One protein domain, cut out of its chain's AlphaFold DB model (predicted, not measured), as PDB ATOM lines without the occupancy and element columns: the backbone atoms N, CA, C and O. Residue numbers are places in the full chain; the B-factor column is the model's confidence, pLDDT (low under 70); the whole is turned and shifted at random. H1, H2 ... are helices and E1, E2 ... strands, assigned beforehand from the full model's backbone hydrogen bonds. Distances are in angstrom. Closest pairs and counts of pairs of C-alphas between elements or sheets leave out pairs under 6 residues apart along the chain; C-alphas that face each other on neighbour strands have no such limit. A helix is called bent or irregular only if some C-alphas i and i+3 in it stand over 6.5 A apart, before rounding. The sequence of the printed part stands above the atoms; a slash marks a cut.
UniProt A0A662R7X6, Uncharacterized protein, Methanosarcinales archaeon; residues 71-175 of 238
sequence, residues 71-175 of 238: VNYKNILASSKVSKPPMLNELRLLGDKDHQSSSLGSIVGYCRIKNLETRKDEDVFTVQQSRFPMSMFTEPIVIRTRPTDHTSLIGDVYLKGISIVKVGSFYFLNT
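AT A GLANCE: This is residues 71 to 175 of the 238 residues of an uncharacterized protein of Methanosarcinales archaeon (UniProt A0A662R7X6). What shape does the backbone make? One strongly twisted sheet of seven strands is folded back on itself, with the leaf E5 E1 facing the leaf E3 E4 E7 E6 and the bent strand E2 as the hinge, while the single helix H1 packs across E2 and E3. The fold is not closed into a barrel: its edge strands E5 and E6 are apart. What is it built of? The 105 printed residues hold one named helix and seven named strands, in the chain order H1 E1 E2 E3 E4 E5 E6 E7; the mixed sheet has the order E5 E1 E2 E3 E4 E7 E6, and the class is mixed, helices and strands. The whole is compact, with a radius of gyration of the C-alphas of 13.2 A and spans of 38 by 36 by 28 A.

HOW THE PARTS SIT: Where does the folded sheet turn? E2, residues 102 to 114, bends by 88 degrees at residue 106. Over residues 102 to 106 it pairs with E1, residues 88 to 93, as an antiparallel hairpin, with N 91 and O 105 3.0 A apart. Over residues 106 to 114 it pairs with E3, residues 121 to 128, as another antiparallel hairpin, with N 111 and O 124 3.1 A apart. What extends the two leaves? E5, residues 155 to 159, is parallel to E1, with N 157 and O 90 2.9 A apart. E4, residues 141 to 145, forms an antiparallel hairpin with E3, with N 125 and O 143 2.8 A apart, and E1 E2 E3 E4 are a meander, each strand the antiparallel neighbour of the one before. E7, residues 170 to 174, is parallel to E4, with N 171 and O 142 2.9 A apart, and forms an antiparallel hairpin with E6, residues 163 to 167, with N 165 and O 172 2.9 A apart. Where is the helix? H1, residues 71 to 82, is on the sheet at a height over the sheet of 8.1 A, over E3 and only just over E2, where 3 of its C-alphas fall; it runs across the strands, at 76 degrees to E3 on the local plane. The closest C-alphas of H1 and E2 are those of Lys 81 and Gly 109, 4.0 A apart. In H1, 7 of 8 O i to N i+4 pairs are within hydrogen-bond range.

IN THESE COORDINATES: Where are the longer elements? E2 measures 27.6 A from first to last C-alpha, E3 23.1 A, H1 17.2 A and E1 14.8 A. Which anchors help? H1 begins at C-alpha 71, (-16.246, 39.429, -15.895), and E7 ends at C-alpha 174, (-7.695, 52.606, -34.578).

THE WHOLE: How far does it reach? The two C-alphas farthest apart, those of Arg 119 and Pro 133, are 39.9 A apart. Is it unbroken and sure? The printed part has no cut, and the link from E3 to E4, residues 129 to 140, is long. The mean pLDDT of the printed part is 85.4, with residues 97 to 98 and 130 to 136 under 70.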
ATOM      1  N   VAL A  71     -15.302  40.555 -15.753       83.50
ATOM      2  CA  VAL A  71     -16.246  39.429 -15.895       83.50
ATOM      3  C   VAL A  71     -16.712  39.287 -17.344       83.50
ATOM      4  O   VAL A  71     -16.688  38.183 -17.893       83.50
ATOM      5  N   ASN A  72     -17.064  40.397 -17.996       84.88
ATOM      6  CA  ASN A  72     -17.444  40.394 -19.408       84.88
ATOM      7  C   ASN A  72     -16.294  39.937 -20.307       84.88
ATOM      8  O   ASN A  72     -16.509  39.116 -21.195       84.88
ATOM      9  N   TYR A  73     -15.073  40.411 -20.050       86.44
ATOM     10  CA  TYR A  73     -13.870  39.961 -20.747       86.44
ATOM     11  C   TYR A  73     -13.699  38.440 -20.632       86.44
ATOM     12  O   TYR A  73     -13.548  37.764 -21.649       86.44
ATOM     13  N   LYS A  74     -13.816  37.877 -19.423       89.19
ATOM     14  CA  LYS A  74     -13.686  36.431 -19.193       89.19
ATOM     15  C   LYS A  74     -14.774  35.621 -19.907       89.19
ATOM     16  O   LYS A  74     -14.473  34.577 -20.484       89.19
ATOM     17  N   ASN A  75     -16.017  36.101 -19.897       89.00
ATOM     18  CA  ASN A  75     -17.130  35.445 -20.587       89.00
ATOM     19  C   ASN A  75     -16.943  35.471 -22.108       89.00
ATOM     20  O   ASN A  75     -17.099  34.444 -22.763       89.00
ATOM     21  N   ILE A  76     -16.549  36.619 -22.667       89.50
ATOM     22  CA  ILE A  76     -16.250  36.761 -24.098       89.50
ATOM     23  C   ILE A  76     -15.091  35.848 -24.495       89.50
ATOM     24  O   ILE A  76     -15.173  35.178 -25.519       89.50
ATOM     25  N   LEU A  77     -14.048  35.779 -23.667       91.06
ATOM     26  CA  LEU A  77     -12.892  34.923 -23.897       91.06
ATOM     27  C   LEU A  77     -13.256  33.433 -23.905       91.06
ATOM     28  O   LEU A  77     -12.733  32.667 -24.713       91.06
ATOM     29  N   ALA A  78     -14.132  33.002 -22.996       91.00
ATOM     30  CA  ALA A  78     -14.610  31.625 -22.964       91.00
ATOM     31  C   ALA A  78     -15.451  31.308 -24.210       91.00
ATOM     32  O   ALA A  78     -15.199  30.309 -24.882       91.00
ATOM     33  N   SER A  79     -16.389  32.191 -24.561       90.88
ATOM     34  CA  SER A  79     -17.248  32.026 -25.735       90.88
ATOM     35  C   SER A  79     -16.454  32.021 -27.042       90.88
ATOM     36  O   SER A  79     -16.689  31.164 -27.888       90.88
ATOM     37  N   SER A  80     -15.472  32.917 -27.197       91.50
ATOM     38  CA  SER A  80     -14.674  33.040 -28.424       91.50
ATOM     39  C   SER A  80     -13.849  31.789 -28.722       91.50
ATOM     40  O   SER A  80     -13.696  31.418 -29.885       91.50
ATOM     41  N   LYS A  81     -13.335  31.110 -27.690       90.25
ATOM     42  CA  LYS A  81     -12.592  29.851 -27.843       90.25
ATOM     43  C   LYS A  81     -13.470  28.719 -28.374       90.25
ATOM     44  O   LYS A  81     -12.990  27.904 -29.152       90.25
ATOM     45  N   VAL A  82     -14.742  28.679 -27.974       91.62
ATOM     46  CA  VAL A  82     -15.689  27.637 -28.401       91.62
ATOM     47  C   VAL A  82     -16.193  27.892 -29.823       91.62
ATOM     48  O   VAL A  82     -16.349  26.954 -30.595       91.62
ATOM     49  N   SER A  83     -16.418  29.153 -30.194       89.50
ATOM     50  CA  SER A  83     -16.975  29.524 -31.501       89.50
ATOM     51  C   SER A  83     -15.937  29.736 -32.609       89.50
ATOM     52  O   SER A  83     -16.299  30.200 -33.690       89.50
ATOM     53  N   LYS A  84     -14.656  29.418 -32.373       90.44
ATOM     54  CA  LYS A  84     -13.587  29.630 -33.355       90.44
ATOM     55  C   LYS A  84     -13.791  28.741 -34.602       90.44
ATOM     56  O   LYS A  84     -13.752  27.518 -34.483       90.44
ATOM     57  N   PRO A  85     -13.886  29.319 -35.814       88.56
ATOM     58  CA  PRO A  85     -13.828  28.561 -37.057       88.56
ATOM     59  C   PRO A  85     -12.437  27.933 -37.258       88.56
ATOM     60  O   PRO A  85     -11.424  28.605 -37.032       88.56
ATOM     61  N   PRO A  86     -12.347  26.686 -37.755       87.75
ATOM     62  CA  PRO A  86     -11.069  25.991 -37.940       87.75
ATOM     63  C   PRO A  86     -10.167  26.648 -38.992       87.75
ATOM     64  O   PRO A  86      -8.966  26.417 -39.001       87.75
ATOM     65  N   MET A  87     -10.735  27.486 -39.862       90.69
ATOM     66  CA  MET A  87     -10.013  28.158 -40.942       90.69
ATOM     67  C   MET A  87      -9.232  29.401 -40.492       90.69
ATOM     68  O   MET A  87      -8.547  29.983 -41.322       90.69
ATOM     69  N   LEU A  88      -9.343  29.839 -39.232       91.12
ATOM     70  CA  LEU A  88      -8.663  31.045 -38.742       91.12
ATOM     71  C   LEU A  88      -7.279  30.733 -38.160       91.12
ATOM     72  O   LEU A  88      -7.171  30.004 -37.164       91.12
ATOM     73  N   ASN A  89      -6.248  31.364 -38.728       89.88
ATOM     74  CA  ASN A  89      -4.845  31.156 -38.365       89.88
ATOM     75  C   ASN A  89      -4.265  32.348 -37.599       89.88
ATOM     76  O   ASN A  89      -4.325  32.373 -36.367       89.88
ATOM     77  N   GLU A  90      -3.705  33.333 -38.302       92.50
ATOM     78  CA  GLU A  90      -3.073  34.504 -37.692       92.50
ATOM     79  C   GLU A  90      -3.909  35.769 -37.849       92.50
ATOM     80  O   GLU A  90      -4.628  35.956 -38.832       92.50
ATOM     81  N   LEU A  91      -3.775  36.669 -36.873       92.56
ATOM     82  CA  LEU A  91      -4.280  38.028 -36.980       92.56
ATOM     83  C   LEU A  91      -3.124  38.969 -37.306       92.56
ATOM     84  O   LEU A  91      -2.125  39.035 -36.580       92.56
ATOM     85  N   ARG A  92      -3.276  39.721 -38.389       92.06
ATOM     86  CA  ARG A  92      -2.273  40.663 -38.881       92.06
ATOM     87  C   ARG A  92      -2.866  42.055 -38.958       92.06
ATOM     88  O   ARG A  92      -4.023  42.231 -39.325       92.06
ATOM     89  N   LEU A  93      -2.070  43.051 -38.611       90.00
ATOM     90  CA  LEU A  93      -2.410  44.443 -38.843       90.00
ATOM     91  C   LEU A  93      -1.966  44.805 -40.261       90.00
ATOM     92  O   LEU A  93      -0.798  44.606 -40.608       90.00
ATOM     93  N   LEU A  94      -2.900  45.278 -41.083       83.88
ATOM     94  CA  LEU A  94      -2.602  45.749 -42.428       83.88
ATOM     95  C   LEU A  94      -1.793  47.045 -42.293       83.88
ATOM     96  O   LEU A  94      -2.271  48.018 -41.718       83.88
ATOM     97  N   GLY A  95      -0.549  47.030 -42.767       72.25
ATOM     98  CA  GLY A  95       0.272  48.233 -42.820       72.25
ATOM     99  C   GLY A  95      -0.135  49.150 -43.979       72.25
ATOM    100  O   GLY A  95      -0.976  48.786 -44.804       72.25
ATOM    101  N   ASP A  96       0.452  50.343 -44.027       70.56
ATOM    102  CA  ASP A  96       0.310  51.277 -45.152       70.56
ATOM    103  C   ASP A  96       1.438  51.066 -46.183       70.56
ATOM    104  O   ASP A  96       2.316  50.230 -45.985       70.56
ATOM    105  N   LYS A  97       1.464  51.836 -47.274       69.75
ATOM    106  CA  LYS A  97       2.519  51.806 -48.302       69.75
ATOM    107  C   LYS A  97       3.935  51.863 -47.718       69.75
ATOM    108  O   LYS A  97       4.828  51.211 -48.250       69.75
ATOM    109  N   ASP A  98       4.103  52.586 -46.613       69.44
ATOM    110  CA  ASP A  98       5.397  52.791 -45.954       69.44
ATOM    111  C   ASP A  98       5.676  51.806 -44.803       69.44
ATOM    112  O   ASP A  98       6.789  51.760 -44.283       69.44
ATOM    113  N   HIS A  99       4.690  50.999 -44.388       73.94
ATOM    114  CA  HIS A  99       4.799  50.130 -43.214       73.94
ATOM    115  C   HIS A  99       4.395  48.694 -43.554       73.94
ATOM    116  O   HIS A  99       3.288  48.434 -44.013       73.94
ATOM    117  N   GLN A 100       5.268  47.724 -43.280       78.50
ATOM    118  CA  GLN A 100       4.937  46.313 -43.495       78.50
ATOM    119  C   GLN A 100       3.829  45.838 -42.547       78.50
ATOM    120  O   GLN A 100       3.701  46.314 -41.416       78.50
ATOM    121  N   SER A 101       3.045  44.852 -42.993       82.88
ATOM    122  CA  SER A 101       2.038  44.210 -42.149       82.88
ATOM    123  C   SER A 101       2.685  43.589 -40.913       82.88
ATOM    124  O   SER A 101       3.640  42.817 -41.032       82.88
ATOM    125  N   SER A 102       2.134  43.875 -39.737       86.25
ATOM    126  CA  SER A 102       2.654  43.365 -38.468       86.25
ATOM    127  C   SER A 102       1.805  42.199 -37.970       86.25
ATOM    128  O   SER A 102       0.581  42.314 -37.878       86.25
ATOM    129  N   SER A 103       2.437  41.066 -37.646       87.69
ATOM    130  CA  SER A 103       1.738  39.928 -37.038       87.69
ATOM    131  C   SER A 103       1.496  40.188 -35.552       87.69
ATOM    132  O   SER A 103       2.429  40.451 -34.786       87.69
ATOM    133  N   LEU A 104       0.227  40.120 -35.150       88.81
ATOM    134  CA  LEU A 104      -0.201  40.304 -33.763       88.81
ATOM    135  C   LEU A 104      -0.099  38.992 -32.979       88.81
ATOM    136  O   LEU A 104       0.181  39.005 -31.780       88.81
ATOM    137  N   GLY A 105      -0.298  37.864 -33.664       91.00
ATOM    138  CA  GLY A 105      -0.213  36.519 -33.106       91.00
ATOM    139  C   GLY A 105      -1.247  35.566 -33.702       91.00
ATOM    140  O   GLY A 105      -1.989  35.905 -34.627       91.00
ATOM    141  N   SER A 106      -1.313  34.362 -33.136       91.88
ATOM    142  CA  SER A 106      -2.254  33.324 -33.555       91.88
ATOM    143  C   SER A 106      -3.639  33.559 -32.955       91.88
ATOM    144  O   SER A 106      -3.765  33.819 -31.753       91.88
ATOM    145  N   ILE A 107      -4.686  33.410 -33.764       93.44
ATOM    146  CA  ILE A 107      -6.079  33.503 -33.324       93.44
ATOM    147  C   ILE A 107      -6.423  32.240 -32.533       93.44
ATOM    148  O   ILE A 107      -6.449  31.136 -33.072       93.44
ATOM    149  N   VAL A 108      -6.723  32.393 -31.247       92.88
ATOM    150  CA  VAL A 108      -7.143  31.301 -30.352       92.88
ATOM    151  C   VAL A 108      -8.663  31.253 -30.202       92.88
ATOM    152  O   VAL A 108      -9.221  30.199 -29.917       92.88
ATOM    153  N   GLY A 109      -9.346  32.371 -30.443       93.44
ATOM    154  CA  GLY A 109     -10.799  32.455 -30.356       93.44
ATOM    155  C   GLY A 109     -11.377  33.501 -31.298       93.44
ATOM    156  O   GLY A 109     -10.728  34.502 -31.598       93.44
ATOM    157  N   TYR A 110     -12.608  33.272 -31.740       95.00
ATOM    158  CA  TYR A 110     -13.391  34.224 -32.517       95.00
ATOM    159  C   TYR A 110     -14.858  34.141 -32.113       95.00
ATOM    160  O   TYR A 110     -15.407  33.044 -32.047       95.00
ATOM    161  N   CYS A 111     -15.502  35.282 -31.876       93.94
ATOM    162  CA  CYS A 111     -16.954  35.371 -31.762       93.94
ATOM    163  C   CYS A 111     -17.463  36.690 -32.345       93.94
ATOM    164  O   CYS A 111     -16.754  37.694 -32.358       93.94
ATOM    165  N   ARG A 112     -18.717  36.692 -32.795       92.88
ATOM    166  CA  ARG A 112     -19.428  37.911 -33.181       92.88
ATOM    167  C   ARG A 112     -20.391  38.292 -32.066       92.88
ATOM    168  O   ARG A 112     -21.191  37.465 -31.633       92.88
ATOM    169  N   ILE A 113     -20.307  39.531 -31.600       91.06
ATOM    170  CA  ILE A 113     -21.173  40.075 -30.552       91.06
ATOM    171  C   ILE A 113     -21.926  41.285 -31.081       91.06
ATOM    172  O   ILE A 113     -21.428  42.024 -31.923       91.06
ATOM    173  N   LYS A 114     -23.120  41.528 -30.549       88.62
ATOM    174  CA  LYS A 114     -23.854  42.761 -30.815       88.62
ATOM    175  C   LYS A 114     -23.536  43.768 -29.722       88.62
ATOM    176  O   LYS A 114     -23.806  43.511 -28.549       88.62
ATOM    177  N   ASN A 115     -22.954  44.906 -30.086       82.50
ATOM    178  CA  ASN A 115     -22.705  45.975 -29.130       82.50
ATOM    179  C   ASN A 115     -24.047  46.605 -28.718       82.50
ATOM    180  O   ASN A 115     -24.823  47.038 -29.570       82.50
ATOM    181  N   LEU A 116     -24.333  46.636 -27.415       76.88
ATOM    182  CA  LEU A 116     -25.597  47.143 -26.876       76.88
ATOM    183  C   LEU A 116     -25.765  48.654 -27.084       76.88
ATOM    184  O   LEU A 116     -26.883  49.105 -27.323       76.88
ATOM    185  N   GLU A 117     -24.673  49.420 -27.040       75.12
ATOM    186  CA  GLU A 117     -24.705  50.882 -27.167       75.12
ATOM    187  C   GLU A 117     -24.930  51.311 -28.615       75.12
ATOM    188  O   GLU A 117     -25.811  52.113 -28.918       75.12
ATOM    189  N   THR A 118     -24.151  50.745 -29.537       75.38
ATOM    190  CA  THR A 118     -24.202  51.130 -30.954       75.38
ATOM    191  C   THR A 118     -25.222  50.322 -31.754       75.38
ATOM    192  O   THR A 118     -25.517  50.678 -32.894       75.38
ATOM    193  N   ARG A 119     -25.756  49.231 -31.178       82.00
ATOM    194  CA  ARG A 119     -26.617  48.220 -31.826       82.00
ATOM    195  C   ARG A 119     -26.016  47.590 -33.086       82.00
ATOM    196  O   ARG A 119     -26.748  46.967 -33.856       82.00
ATOM    197  N   LYS A 120     -24.707  47.741 -33.291       87.50
ATOM    198  CA  LYS A 120     -23.968  47.191 -34.429       87.50
ATOM    199  C   LYS A 120     -23.278  45.894 -34.034       87.50
ATOM    200  O   LYS A 120     -22.911  45.702 -32.874       87.50
ATOM    201  N   ASP A 121     -23.105  45.029 -35.019       91.06
ATOM    202  CA  ASP A 121     -22.337  43.806 -34.849       91.06
ATOM    203  C   ASP A 121     -20.843  44.132 -34.824       91.06
ATOM    204  O   ASP A 121     -20.354  44.981 -35.574       91.06
ATOM    205  N   GLU A 122     -20.131  43.453 -33.937       91.31
ATOM    206  CA  GLU A 122     -18.693  43.546 -33.761       91.31
ATOM    207  C   GLU A 122     -18.087  42.149 -33.764       91.31
ATOM    208  O   GLU A 122     -18.578  41.219 -33.121       91.31
ATOM    209  N   ASP A 123     -16.989  42.028 -34.490       93.50
ATOM    210  CA  ASP A 123     -16.174  40.834 -34.561       93.50
ATOM    211  C   ASP A 123     -15.074  40.911 -33.502       93.50
ATOM    212  O   ASP A 123     -14.333  41.897 -33.403       93.50
ATOM    213  N   VAL A 124     -14.999  39.869 -32.677       93.88
ATOM    214  CA  VAL A 124     -14.083  39.772 -31.546       93.88
ATOM    215  C   VAL A 124     -13.068  38.678 -31.813       93.88
ATOM    216  O   VAL A 124     -13.401  37.494 -31.870       93.88
ATOM    217  N   PHE A 125     -11.808  39.078 -31.913       94.81
ATOM    218  CA  PHE A 125     -10.673  38.192 -32.097       94.81
ATOM    219  C   PHE A 125      -9.918  38.048 -30.784       94.81
ATOM    220  O   PHE A 125      -9.544  39.026 -30.146       94.81
ATOM    221  N   THR A 126      -9.677  36.813 -30.373       94.19
ATOM    222  CA  THR A 126      -8.811  36.490 -29.242       94.19
ATOM    223  C   THR A 126      -7.485  35.990 -29.787       94.19
ATOM    224  O   THR A 126      -7.450  34.969 -30.473       94.19
ATOM    225  N   VAL A 127      -6.402  36.691 -29.475       93.12
ATOM    226  CA  VAL A 127      -5.068  36.447 -30.024       93.12
ATOM    227  C   VAL A 127      -4.105  36.078 -28.909       93.12
ATOM    228  O   VAL A 127      -4.068  36.728 -27.867       93.12
ATOM    229  N   GLN A 128      -3.299  35.046 -29.138       90.56
ATOM    230  CA  GLN A 128      -2.192  34.693 -28.258       90.56
ATOM    231  C   GLN A 128      -0.878  35.092 -28.921       90.56
ATOM    232  O   GLN A 128      -0.596  34.729 -30.066       90.56
ATOM    233  N   GLN A 129      -0.088  35.892 -28.210       85.75
ATOM    234  CA  GLN A 129       1.161  36.418 -28.735       85.75
ATOM    235  C   GLN A 129       2.221  35.308 -28.693       85.75
ATOM    236  O   GLN A 129       2.674  34.899 -27.628       85.75
ATOM    237  N   SER A 130       2.611  34.797 -29.860       66.50
ATOM    238  CA  SER A 130       3.512  33.639 -29.991       66.50
ATOM    239  C   SER A 130       5.003  33.984 -29.811       66.50
ATOM    240  O   SER A 130       5.879  33.339 -30.388       66.50
ATOM    241  N   ARG A 131       5.330  35.027 -29.039       62.28
ATOM    242  CA  ARG A 131       6.722  35.434 -28.806       62.28
ATOM    243  C   ARG A 131       7.246  34.729 -27.547       62.28
ATOM    244  O   ARG A 131       7.052  35.229 -26.449       62.28
ATOM    245  N   PHE A 132       7.962  33.612 -27.731       52.84
ATOM    246  CA  PHE A 132       8.780  32.928 -26.704       52.84
ATOM    247  C   PHE A 132       8.009  32.010 -25.704       52.84
ATOM    248  O   PHE A 132       6.797  32.150 -25.541       52.84
ATOM    249  N   PRO A 133       8.671  31.035 -25.031       60.00
ATOM    250  CA  PRO A 133       8.042  29.891 -24.348       60.00
ATOM    251  C   PRO A 133       7.239  30.243 -23.081       60.00
ATOM    252  O   PRO A 133       6.655  29.362 -22.458       60.00
ATOM    253  N   MET A 134       7.155  31.525 -22.717       60.06
ATOM    254  CA  MET A 134       6.298  32.043 -21.639       60.06
ATOM    255  C   MET A 134       4.859  32.343 -22.103       60.06
ATOM    256  O   MET A 134       4.046  32.836 -21.320       60.06
ATOM    257  N   SER A 135       4.512  32.029 -23.358       61.91
ATOM    258  CA  SER A 135       3.186  32.289 -23.936       61.91
ATOM    259  C   SER A 135       2.029  31.608 -23.189       61.91
ATOM    260  O   SER A 135       0.898  32.081 -23.281       61.91
ATOM    261  N   MET A 136       2.294  30.555 -22.401       64.88
ATOM    262  CA  MET A 136       1.295  29.901 -21.541       64.88
ATOM    263  C   MET A 136       0.840  30.760 -20.351       64.88
ATOM    264  O   MET A 136      -0.259  30.548 -19.844       64.88
ATOM    265  N   PHE A 137       1.644  31.740 -19.924       73.38
ATOM    266  CA  PHE A 137       1.316  32.638 -18.808       73.38
ATOM    267  C   PHE A 137       0.841  34.019 -19.264       73.38
ATOM    268  O   PHE A 137       0.425  34.831 -18.442       73.38
ATOM    269  N   THR A 138       0.919  34.309 -20.565       76.69
ATOM    270  CA  THR A 138       0.452  35.590 -21.101       76.69
ATOM    271  C   THR A 138      -1.045  35.515 -21.362       76.69
ATOM    272  O   THR A 138      -1.515  34.645 -22.097       76.69
ATOM    273  N   GLU A 139      -1.798  36.436 -20.761       84.19
ATOM    274  CA  GLU A 139      -3.230  36.537 -21.014       84.19
ATOM    275  C   GLU A 139      -3.490  36.858 -22.494       84.19
ATOM    276  O   GLU A 139      -2.805  37.700 -23.085       84.19
ATOM    277  N   PRO A 140      -4.467  36.187 -23.122       88.38
ATOM    278  CA  PRO A 140      -4.774  36.417 -24.520       88.38
ATOM    279  C   PRO A 140      -5.350  37.821 -24.731       88.38
ATOM    280  O   PRO A 140      -6.178  38.324 -23.972       88.38
ATOM    281  N   ILE A 141      -4.937  38.449 -25.821       90.88
ATOM    282  CA  ILE A 141      -5.365  39.790 -26.199       90.88
ATOM    283  C   ILE A 141      -6.724  39.676 -26.890       90.88
ATOM    284  O   ILE A 141      -6.870  38.922 -27.850       90.88
ATOM    285  N   VAL A 142      -7.725  40.423 -26.422       92.38
ATOM    286  CA  VAL A 142      -9.062  40.450 -27.035       92.38
ATOM    287  C   VAL A 142      -9.227  41.739 -27.826       92.38
ATOM    288  O   VAL A 142      -9.281  42.826 -27.250       92.38
ATOM    289  N   ILE A 143      -9.313  41.609 -29.146       92.69
ATOM    290  CA  ILE A 143      -9.431  42.708 -30.100       92.69
ATOM    291  C   ILE A 143     -10.859  42.741 -30.641       92.69
ATOM    292  O   ILE A 143     -11.359  41.737 -31.142       92.69
ATOM    293  N   ARG A 144     -11.512  43.899 -30.550       91.94
ATOM    294  CA  ARG A 144     -12.855  44.156 -31.076       91.94
ATOM    295  C   ARG A 144     -12.747  45.020 -32.321       91.94
ATOM    296  O   ARG A 144     -12.112  46.075 -32.305       91.94
ATOM    297  N   THR A 145     -13.381  44.574 -33.396       91.69
ATOM    298  CA  THR A 145     -13.366  45.252 -34.696       91.69
ATOM    299  C   THR A 145     -14.741  45.206 -35.338       91.69
ATOM    300  O   THR A 145     -15.578  44.383 -34.975       91.69
ATOM    301  N   ARG A 146     -15.003  46.098 -36.293       90.94
ATOM    302  CA  ARG A 146     -16.233  46.023 -37.082       90.94
ATOM    303  C   ARG A 146     -16.058  45.016 -38.221       90.94
ATOM    304  O   ARG A 146     -14.949  44.918 -38.748       90.94
ATOM    305  N   PRO A 147     -17.147  44.386 -38.697       90.75
ATOM    306  CA  PRO A 147     -17.105  43.478 -39.847       90.75
ATOM    307  C   PRO A 147     -16.527  44.098 -41.132       90.75
ATOM    308  O   PRO A 147     -16.070  43.394 -42.026       90.75
ATOM    309  N   THR A 148     -16.565  45.430 -41.249       89.44
ATOM    310  CA  THR A 148     -16.017  46.190 -42.385       89.44
ATOM    311  C   THR A 148     -14.496  46.334 -42.344       89.44
ATOM    312  O   THR A 148     -13.859  46.528 -43.386       89.44
ATOM    313  N   ASP A 149     -13.915  46.228 -41.149       89.50
ATOM    314  CA  ASP A 149     -12.550  46.656 -40.847       89.50
ATOM    315  C   ASP A 149     -11.557  45.485 -40.880       89.50
ATOM    316  O   ASP A 149     -10.420  45.610 -40.431       89.50
ATOM    317  N   HIS A 150     -11.957  44.341 -41.429       91.75
ATOM    318  CA  HIS A 150     -11.079  43.199 -41.645       91.75
ATOM    319  C   HIS A 150     -11.332  42.532 -43.002       91.75
ATOM    320  O   HIS A 150     -12.272  42.868 -43.729       91.75
ATOM    321  N   THR A 151     -10.440  41.627 -43.396       91.19
ATOM    322  CA  THR A 151     -10.586  40.794 -44.602       91.19
ATOM    323  C   THR A 151     -11.517  39.603 -44.361       91.19
ATOM    324  O   THR A 151     -12.076  39.437 -43.278       91.19
ATOM    325  N   SER A 152     -11.711  38.758 -45.376       90.56
ATOM    326  CA  SER A 152     -12.451  37.500 -45.241       90.56
ATOM    327  C   SER A 152     -11.937  36.657 -44.071       90.56
ATOM    328  O   SER A 152     -10.730  36.549 -43.863       90.56
ATOM    329  N   LEU A 153     -12.858  36.020 -43.344       89.81
ATOM    330  CA  LEU A 153     -12.589  35.148 -42.193       89.81
ATOM    331  C   LEU A 153     -12.075  33.758 -42.622       89.81
ATOM    332  O   LEU A 153     -12.601  32.731 -42.198       89.81
ATOM    333  N   ILE A 154     -11.088  33.727 -43.517       88.88
ATOM    334  CA  ILE A 154     -10.504  32.508 -44.080       88.88
ATOM    335  C   ILE A 154      -8.986  32.674 -44.091       88.88
ATOM    336  O   ILE A 154      -8.473  33.594 -44.726       88.88
ATOM    337  N   GLY A 155      -8.279  31.772 -43.415       91.44
ATOM    338  CA  GLY A 155      -6.830  31.806 -43.266       91.44
ATOM    339  C   GLY A 155      -6.376  32.917 -42.324       91.44
ATOM    340  O   GLY A 155      -6.846  33.024 -41.185       91.44
ATOM    341  N   ASP A 156      -5.440  33.726 -42.811       91.38
ATOM    342  CA  ASP A 156      -4.927  34.889 -42.096       91.38
ATOM    343  C   ASP A 156      -5.893  36.065 -42.243       91.38
ATOM    344  O   ASP A 156      -6.296  36.445 -43.347       91.38
ATOM    345  N   VAL A 157      -6.253  36.667 -41.113       92.44
ATOM    346  CA  VAL A 157      -7.168  37.806 -41.072       92.44
ATOM    347  C   VAL A 157      -6.356  39.087 -40.963       92.44
ATOM    348  O   VAL A 157      -5.593  39.275 -40.015       92.44
ATOM    349  N   TYR A 158      -6.548  39.990 -41.923       92.00
ATOM    350  CA  TYR A 158      -5.903  41.294 -41.947       92.00
ATOM    351  C   TYR A 158      -6.869  42.360 -41.443       92.00
ATOM    352  O   TYR A 158      -7.949  42.552 -42.006       92.00
ATOM    353  N   LEU A 159      -6.472  43.063 -40.389       91.50
ATOM    354  CA  LEU A 159      -7.189  44.201 -39.832       91.50
ATOM    355  C   LEU A 159      -6.812  45.476 -40.587       91.50
ATOM    356  O   LEU A 159      -5.646  45.860 -40.608       91.50
ATOM    357  N   LYS A 160      -7.802  46.146 -41.175       88.25
ATOM    358  CA  LYS A 160      -7.662  47.393 -41.938       88.25
ATOM    359  C   LYS A 160      -7.560  48.595 -40.996       88.25
ATOM    360  O   LYS A 160      -8.473  49.413 -40.915       88.25
ATOM    361  N   GLY A 161      -6.477  48.686 -40.239       78.75
ATOM    362  CA  GLY A 161      -6.228  49.818 -39.356       78.75
ATOM    363  C   GLY A 161      -4.750  49.972 -39.049       78.75
ATOM    364  O   GLY A 161      -3.968  49.055 -39.259       78.75
ATOM    365  N   ILE A 162      -4.382  51.153 -38.565       74.75
ATOM    366  CA  ILE A 162      -2.976  51.564 -38.460       74.75
ATOM    367  C   ILE A 162      -2.381  51.136 -37.122       74.75
ATOM    368  O   ILE A 162      -1.204  50.796 -37.024       74.75
ATOM    369  N   SER A 163      -3.192  51.164 -36.065       81.94
ATOM    370  CA  SER A 163      -2.766  50.794 -34.721       81.94
ATOM    371  C   SER A 163      -3.916  50.211 -33.914       81.94
ATOM    372  O   SER A 163      -5.079  50.247 -34.320       81.94
ATOM    373  N   ILE A 164      -3.583  49.641 -32.760       87.06
ATOM    374  CA  ILE A 164      -4.547  49.065 -31.833       87.06
ATOM    375  C   ILE A 164      -4.415  49.806 -30.508       87.06
ATOM    376  O   ILE A 164      -3.317  49.928 -29.970       87.06
ATOM    377  N   VAL A 165      -5.535  50.293 -29.982       85.31
ATOM    378  CA  VAL A 165      -5.587  51.073 -28.744       85.31
ATOM    379  C   VAL A 165      -6.255  50.244 -27.656       85.31
ATOM    380  O   VAL A 165      -7.308  49.644 -27.871       85.31
ATOM    381  N   LYS A 166      -5.641  50.206 -26.473       83.38
ATOM    382  CA  LYS A 166      -6.205  49.531 -25.302       83.38
ATOM    383  C   LYS A 166      -7.230  50.440 -24.626       83.38
ATOM    384  O   LYS A 166      -6.888  51.536 -24.196       83.38
ATOM    385  N   VAL A 167      -8.461  49.958 -24.480       80.44
ATOM    386  CA  VAL A 167      -9.530  50.620 -23.722       80.44
ATOM    387  C   VAL A 167     -10.070  49.621 -22.698       80.44
ATOM    388  O   VAL A 167     -10.774  48.664 -23.029       80.44
ATOM    389  N   GLY A 168      -9.685  49.808 -21.435       80.19
ATOM    390  CA  GLY A 168      -9.976  48.855 -20.363       80.19
ATOM    391  C   GLY A 168      -9.282  47.505 -20.585       80.19
ATOM    392  O   GLY A 168      -8.059  47.445 -20.715       80.19
ATOM    393  N   SER A 169     -10.070  46.425 -20.625       80.94
ATOM    394  CA  SER A 169      -9.585  45.053 -20.877       80.94
ATOM    395  C   SER A 169      -9.615  44.651 -22.359       80.94
ATOM    396  O   SER A 169      -9.211  43.545 -22.706       80.94
ATOM    397  N   PHE A 170     -10.100  45.531 -23.239       86.19
ATOM    398  CA  PHE A 170     -10.258  45.256 -24.666       86.19
ATOM    399  C   PHE A 170      -9.324  46.123 -25.500       86.19
ATOM    400  O   PHE A 170      -8.907  47.210 -25.099       86.19
ATOM    401  N   TYR A 171      -9.029  45.634 -26.693       89.31
ATOM    402  CA  TYR A 171      -8.247  46.326 -27.697       89.31
ATOM    403  C   TYR A 171      -9.152  46.695 -28.866       89.31
ATOM    404  O   TYR A 171      -9.935  45.871 -29.333       89.31
ATOM    405  N   PHE A 172      -9.057  47.930 -29.338       87.81
ATOM    406  CA  PHE A 172      -9.858  48.436 -30.445       87.81
ATOM    407  C   PHE A 172      -8.954  48.841 -31.593       87.81
ATOM    408  O   PHE A 172      -7.874  49.398 -31.385       87.81
ATOM    409  N   LEU A 173      -9.408  48.562 -32.811       86.94
ATOM    410  CA  LEU A 173      -8.711  49.001 -34.006       86.94
ATOM    411  C   LEU A 173      -8.848  50.515 -34.146       86.94
ATOM    412  O   LEU A 173      -9.958  51.048 -34.206       86.94
ATOM    413  N   ASN A 174      -7.717  51.205 -34.223       80.12
ATOM    414  CA  ASN A 174      -7.695  52.606 -34.578       80.12
ATOM    415  C   ASN A 174      -7.650  52.740 -36.102       80.12
ATOM    416  O   ASN A 174      -6.607  52.582 -36.742       80.12
ATOM    417  N   THR A 175      -8.816  53.024 -36.672       71.50
ATOM    418  CA  THR A 175      -8.990  53.350 -38.091       71.50
ATOM    419  C   THR A 175      -8.899  54.853 -38.359       71.50
ATOM    420  O   THR A 175      -8.878  55.267 -39.513       71.50
TER     421      THR A 175